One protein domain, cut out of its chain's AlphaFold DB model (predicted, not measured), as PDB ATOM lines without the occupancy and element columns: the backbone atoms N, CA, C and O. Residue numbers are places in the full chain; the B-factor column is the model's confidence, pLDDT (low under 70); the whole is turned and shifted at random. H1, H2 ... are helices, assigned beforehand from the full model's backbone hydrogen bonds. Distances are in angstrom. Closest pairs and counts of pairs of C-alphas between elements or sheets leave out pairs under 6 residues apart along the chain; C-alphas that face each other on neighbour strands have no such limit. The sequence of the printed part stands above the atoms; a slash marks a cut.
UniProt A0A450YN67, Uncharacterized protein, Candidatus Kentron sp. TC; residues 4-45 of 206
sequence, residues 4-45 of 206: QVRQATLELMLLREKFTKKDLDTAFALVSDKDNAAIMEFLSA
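What this domain is: This is residues 4 to 45 of the 206 residues of an uncharacterized protein of Candidatus Kentron sp. TC (UniProt A0A450YN67). Three helices follow one another as an open zigzag: from the end of the longest helix, H1, the backbone turns a corner into H2, and from the end of H2 it turns another into H3. H2 links the other two, H1 and H3 lie at its two ends with no contact between them, and there is no shared core. The printed part has 42 residues with three named helices, in the order H1, H2, H3, and no named strand; its class is all helix. It is loose, with a radius of gyration of the C-alphas of 12.2 A, and the C-alphas span 30 by 24 by 17 A along their three main axes.

How they stand to each other: Begin with H1, residues 4 to 18, the longest helix with 15 residues. Look next at H2, residues 21 to 32, which is close to H1 but not clearly touching it; the closest C-alphas of the two, those of Arg 16 and Leu 24, are 7.8 A apart. H1 and H2 run opposite ways at a steep tilt of 49 degrees. Move on to H3, residues 36 to 44, which is close to H2 but not clearly touching it; their closest C-alphas, those of Val 31 and Ile 39, are 7.4 A apart. H2 and H3 run opposite ways at a steep tilt of 53 degrees. H1 and H3 are apart. In H1, H2 and H3 every O i to N i+4 pair is within hydrogen-bond range.

Where its parts are: Find C-alpha 4 at (9.035, 28.773, 287.970); from there H1 runs 21.5 A to C-alpha 18 at (8.509, 49.525, 293.651). Pass Phe 19 and Thr 20, and H2 begins at Lys 21 and runs 16.3 A to Ser 32. After residues 33 to 35, H3 begins at Asn 36 and runs 12.6 A to C-alpha 44 at (-10.901, 48.988, 283.017). Ala 45 follows as the last printed residue.

The domain as a whole: Look for the two C-alphas farthest apart at Arg 6 and Ala 45, 33.7 A from each other. The printed part has no cut, and the links from H1 to H2 and from H2 to H3 are both tight, with 2 and 3 residues. Residues 4 to 14, which belong to H1, stand free, and so do residues 40 to 45, of which 40 to 44 belong to H3. The mean pLDDT of the printed part is 83.4; in the B-factor column you find residues 37 to 38 and residue 45 under 70, where the model's confidence is low.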
ATOM      1  N   GLN A   4      10.199  27.889 287.856       89.06
ATOM      2  CA  GLN A   4       9.035  28.773 287.970       89.06
ATOM      3  C   GLN A   4       8.960  29.466 289.334       89.06
ATOM      4  O   GLN A   4       8.737  30.668 289.404       89.06
ATOM      5  N   VAL A   5       9.228  28.732 290.420       90.81
ATOM      6  CA  VAL A   5       9.246  29.300 291.778       90.81
ATOM      7  C   VAL A   5      10.359  30.337 291.899       90.81
ATOM      8  O   VAL A   5      10.140  31.407 292.450       90.81
ATOM      9  N   ARG A   6      11.538  30.073 291.321       87.75
ATOM     10  CA  ARG A   6      12.637  31.050 291.300       87.75
ATOM     11  C   ARG A   6      12.253  32.333 290.561       87.75
ATOM     12  O   ARG A   6      12.582  33.412 291.042       87.75
ATOM     13  N   GLN A   7      11.585  32.211 289.417       93.19
ATOM     14  CA  GLN A   7      11.139  33.362 288.637       93.19
ATOM     15  C   GLN A   7      10.083  34.180 289.393       93.19
ATOM     16  O   GLN A   7      10.262  35.384 289.558       93.19
ATOM     17  N   ALA A   8       9.058  33.525 289.945       90.75
ATOM     18  CA  ALA A   8       8.023  34.188 290.736       90.75
ATOM     19  C   ALA A   8       8.609  34.924 291.955       90.75
ATOM     20  O   ALA A   8       8.223  36.052 292.255       90.75
ATOM     21  N   THR A   9       9.595  34.330 292.635       90.31
ATOM     22  CA  THR A   9      10.281  34.980 293.760       90.31
ATOM     23  C   THR A   9      11.020  36.251 293.335       90.31
ATOM     24  O   THR A   9      10.975  37.244 294.060       90.31
ATOM     25  N   LEU A  10      11.684  36.254 292.173       90.94
ATOM     26  CA  LEU A  10      12.361  37.452 291.658       90.94
ATOM     27  C   LEU A  10      11.362  38.565 291.329       90.94
ATOM     28  O   LEU A  10      11.585  39.718 291.692       90.94
ATOM     29  N   GLU A  11      10.243  38.222 290.697       91.69
ATOM     30  CA  GLU A  11       9.185  39.184 290.376       91.69
ATOM     31  C   GLU A  11       8.577  39.801 291.647       91.69
ATOM     32  O   GLU A  11       8.412  41.020 291.727       91.69
ATOM     33  N   LEU A  12       8.349  38.997 292.691       89.19
ATOM     34  CA  LEU A  12       7.888  39.491 293.993       89.19
ATOM     35  C   LEU A  12       8.904  40.418 294.676       89.19
ATOM     36  O   LEU A  12       8.505  41.399 295.306       89.19
ATOM     37  N   MET A  13      10.209  40.150 294.548       88.69
ATOM     38  CA  MET A  13      11.243  41.049 295.079       88.69
ATOM     39  C   MET A  13      11.227  42.412 294.379       88.69
ATOM     40  O   MET A  13      11.269  43.435 295.059       88.69
ATOM     41  N   LEU A  14      11.095  42.433 293.050       91.75
ATOM     42  CA  LEU A  14      11.007  43.677 292.276       91.75
ATOM     43  C   LEU A  14       9.746  44.484 292.619       91.75
ATOM     44  O   LEU A  14       9.790  45.711 292.695       91.75
ATOM     45  N   LEU A  15       8.616  43.815 292.857       91.50
ATOM     46  CA  LEU A  15       7.385  44.484 293.289       91.50
ATOM     47  C   LEU A  15       7.528  45.111 294.680       91.50
ATOM     48  O   LEU A  15       7.031  46.213 294.908       91.50
ATOM     49  N   ARG A  16       8.250  44.455 295.592       88.88
ATOM     50  CA  ARG A  16       8.521  44.981 296.936       88.88
ATOM     51  C   ARG A  16       9.415  46.224 296.933       88.88
ATOM     52  O   ARG A  16       9.317  47.029 297.852       88.88
ATOM     53  N   GLU A  17      10.274  46.380 295.931       91.88
ATOM     54  CA  GLU A  17      11.088  47.586 295.751       91.88
ATOM     55  C   GLU A  17      10.253  48.765 295.233       91.88
ATOM     56  O   GLU A  17      10.427  49.899 295.673       91.88
ATOM     57  N   LYS A  18       9.315  48.493 294.318       90.94
ATOM     58  CA  LYS A  18       8.509  49.525 293.651       90.94
ATOM     59  C   LYS A  18       7.318  50.018 294.469       90.94
ATOM     60  O   LYS A  18       6.881  51.148 294.268       90.94
ATOM     61  N   PHE A  19       6.772  49.186 295.353       92.62
ATOM     62  CA  PHE A  19       5.525  49.470 296.063       92.62
ATOM     63  C   PHE A  19       5.684  49.351 297.573       92.62
ATOM     64  O   PHE A  19       6.454  48.538 298.086       92.62
ATOM     65  N   THR A  20       4.917  50.152 298.314       91.50
ATOM     66  CA  THR A  20       4.933  50.056 299.772       91.50
ATOM     67  C   THR A  20       4.207  48.793 300.231       91.50
ATOM     68  O   THR A  20       3.297  48.294 299.567       91.50
ATOM     69  N   LYS A  21       4.563  48.285 301.419       88.00
ATOM     70  CA  LYS A  21       3.908  47.105 302.007       88.00
ATOM     71  C   LYS A  21       2.379  47.254 302.068       88.00
ATOM     72  O   LYS A  21       1.667  46.301 301.788       88.00
ATOM     73  N   LYS A  22       1.885  48.462 302.365       88.38
ATOM     74  CA  LYS A  22       0.445  48.759 302.447       88.38
ATOM     75  C   LYS A  22      -0.265  48.612 301.099       88.38
ATOM     76  O   LYS A  22      -1.387  48.112 301.054       88.38
ATOM     77  N   ASP A  23       0.382  49.034 300.015       85.06
ATOM     78  CA  ASP A  23      -0.186  48.938 298.668       85.06
ATOM     79  C   ASP A  23      -0.245  47.478 298.214       85.06
ATOM     80  O   ASP A  23      -1.254  47.043 297.661       85.06
ATOM     81  N   LEU A  24       0.800  46.703 298.527       88.44
ATOM     82  CA  LEU A  24       0.839  45.266 298.256       88.44
ATOM     83  C   LEU A  24      -0.237  44.513 299.042       88.44
ATOM     84  O   LEU A  24      -0.975  43.738 298.443       88.44
ATOM     85  N   ASP A  25      -0.389  44.778 300.342       87.50
ATOM     86  CA  ASP A  25      -1.434  44.156 301.170       87.50
ATOM     87  C   ASP A  25      -2.840  44.467 300.616       87.50
ATOM     88  O   ASP A  25      -3.711  43.599 300.566       87.50
ATOM     89  N   THR A  26      -3.047  45.692 300.121       84.62
ATOM     90  CA  THR A  26      -4.312  46.101 299.492       84.62
ATOM     91  C   THR A  26      -4.542  45.384 298.160       84.62
ATOM     92  O   THR A  26      -5.656  44.938 297.886       84.62
ATOM     93  N   ALA A  27      -3.503  45.246 297.333       86.25
ATOM     94  CA  ALA A  27      -3.576  44.499 296.083       86.25
ATOM     95  C   ALA A  27      -3.880  43.013 296.336       86.25
ATOM     96  O   ALA A  27      -4.747  42.450 295.672       86.25
ATOM     97  N   PHE A  28      -3.246  42.395 297.339       86.19
ATOM     98  CA  PHE A  28      -3.524  41.010 297.728       86.19
ATOM     99  C   PHE A  28      -4.955  40.819 298.229       86.19
ATOM    100  O   PHE A  28      -5.601  39.853 297.830       86.19
ATOM    101  N   ALA A  29      -5.477  41.742 299.042       83.81
ATOM    102  CA  ALA A  29      -6.872  41.697 299.481       83.81
ATOM    103  C   ALA A  29      -7.845  41.783 298.289       83.81
ATOM    104  O   ALA A  29      -8.786  41.001 298.192       83.81
ATOM    105  N   LEU A  30      -7.573  42.670 297.326       81.56
ATOM    106  CA  LEU A  30      -8.399  42.817 296.121       81.56
ATOM    107  C   LEU A  30      -8.402  41.571 295.228       81.56
ATOM    108  O   LEU A  30      -9.429  41.286 294.616       81.56
ATOM    109  N   VAL A  31      -7.273  40.863 295.143       83.50
ATOM    110  CA  VAL A  31      -7.146  39.617 294.369       83.50
ATOM    111  C   VAL A  31      -7.761  38.426 295.106       83.50
ATOM    112  O   VAL A  31      -8.287  37.526 294.464       83.50
ATOM    113  N   SER A  32      -7.724  38.418 296.440       78.75
ATOM    114  CA  SER A  32      -8.248  37.303 297.244       78.75
ATOM    115  C   SER A  32      -9.777  37.305 297.342       78.75
ATOM    116  O   SER A  32     -10.379  36.239 297.409       78.75
ATOM    117  N   ASP A  33     -10.403  38.487 297.325       72.25
ATOM    118  CA  ASP A  33     -11.845  38.643 297.561       72.25
ATOM    119  C   ASP A  33     -12.708  38.624 296.282       72.25
ATOM    120  O   ASP A  33     -13.936  38.650 296.378       72.25
ATOM    121  N   LYS A  34     -12.116  38.637 295.076       71.06
ATOM    122  CA  LYS A  34     -12.862  38.812 293.814       71.06
ATOM    123  C   LYS A  34     -12.466  37.822 292.726       71.06
ATOM    124  O   LYS A  34     -11.287  37.583 292.493       71.06
ATOM    125  N   ASP A  35     -13.462  37.361 291.971       74.25
ATOM    126  CA  ASP A  35     -13.244  36.602 290.741       74.25
ATOM    127  C   ASP A  35     -12.467  37.435 289.711       74.25
ATOM    128  O   ASP A  35     -12.724  38.629 289.521       74.25
ATOM    129  N   ASN A  36     -11.544  36.790 288.991       72.94
ATOM    130  CA  ASN A  36     -10.636  37.435 288.032       72.94
ATOM    131  C   ASN A  36     -11.355  38.326 286.993       72.94
ATOM    132  O   ASN A  36     -10.811  39.346 286.568       72.94
ATOM    133  N   ALA A  37     -12.591  37.980 286.615       69.62
ATOM    134  CA  ALA A  37     -13.411  38.772 285.696       69.62
ATOM    135  C   ALA A  37     -13.815  40.142 286.283       69.62
ATOM    136  O   ALA A  37     -13.736  41.158 285.594       69.62
ATOM    137  N   ALA A  38     -14.154  40.193 287.574       66.94
ATOM    138  CA  ALA A  38     -14.542  41.422 288.268       66.94
ATOM    139  C   ALA A  38     -13.344  42.352 288.538       66.94
ATOM    140  O   ALA A  38     -13.506  43.568 288.663       66.94
ATOM    141  N   ILE A  39     -12.130  41.800 288.619       74.06
ATOM    142  CA  ILE A  39     -10.892  42.584 288.749       74.06
ATOM    143  C   ILE A  39     -10.598  43.323 287.440       74.06
ATOM    144  O   ILE A  39     -10.312  44.518 287.466       74.06
ATOM    145  N   MET A  40     -10.722  42.645 286.294       74.19
ATOM    146  CA  MET A  40     -10.485  43.255 284.979       74.19
ATOM    147  C   MET A  40     -11.490  44.366 284.668       74.19
ATOM    148  O   MET A  40     -11.100  45.412 284.148       74.19
ATOM    149  N   GLU A  41     -12.757  44.192 285.048       75.00
ATOM    150  CA  GLU A  41     -13.769  45.248 284.948       75.00
ATOM    151  C   GLU A  41     -13.421  46.448 285.847       75.00
ATOM    152  O   GLU A  41     -13.467  47.595 285.403       75.00
ATOM    153  N   PHE A  42     -12.975  46.197 287.084       70.25
ATOM    154  CA  PHE A  42     -12.570  47.250 288.021       70.25
ATOM    155  C   PHE A  42     -11.339  48.043 287.555       70.25
ATOM    156  O   PHE A  42     -11.275  49.249 287.786       70.25
ATOM    157  N   LEU A  43     -10.373  47.392 286.899       75.94
ATOM    158  CA  LEU A  43      -9.183  48.049 286.340       75.94
ATOM    159  C   LEU A  43      -9.477  48.802 285.034       75.94
ATOM    160  O   LEU A  43      -8.786  49.770 284.724       75.94
ATOM    161  N   SER A  44     -10.490  48.366 284.282       75.38
ATOM    162  CA  SER A  44     -10.901  48.988 283.017       75.38
ATOM    163  C   SER A  44     -11.868  50.159 283.216       75.38
ATOM    164  O   SER A  44     -12.023  50.993 282.323       75.38
ATOM    165  N   ALA A  45     -12.519  50.247 284.378       66.19
ATOM    166  CA  ALA A  45     -13.391  51.362 284.704       66.19
ATOM    167  C   ALA A  45     -12.564  52.656 284.890       66.19
ATOM    168  O   ALA A  45     -11.620  52.675 285.685       66.19
TER     169      ALA A  45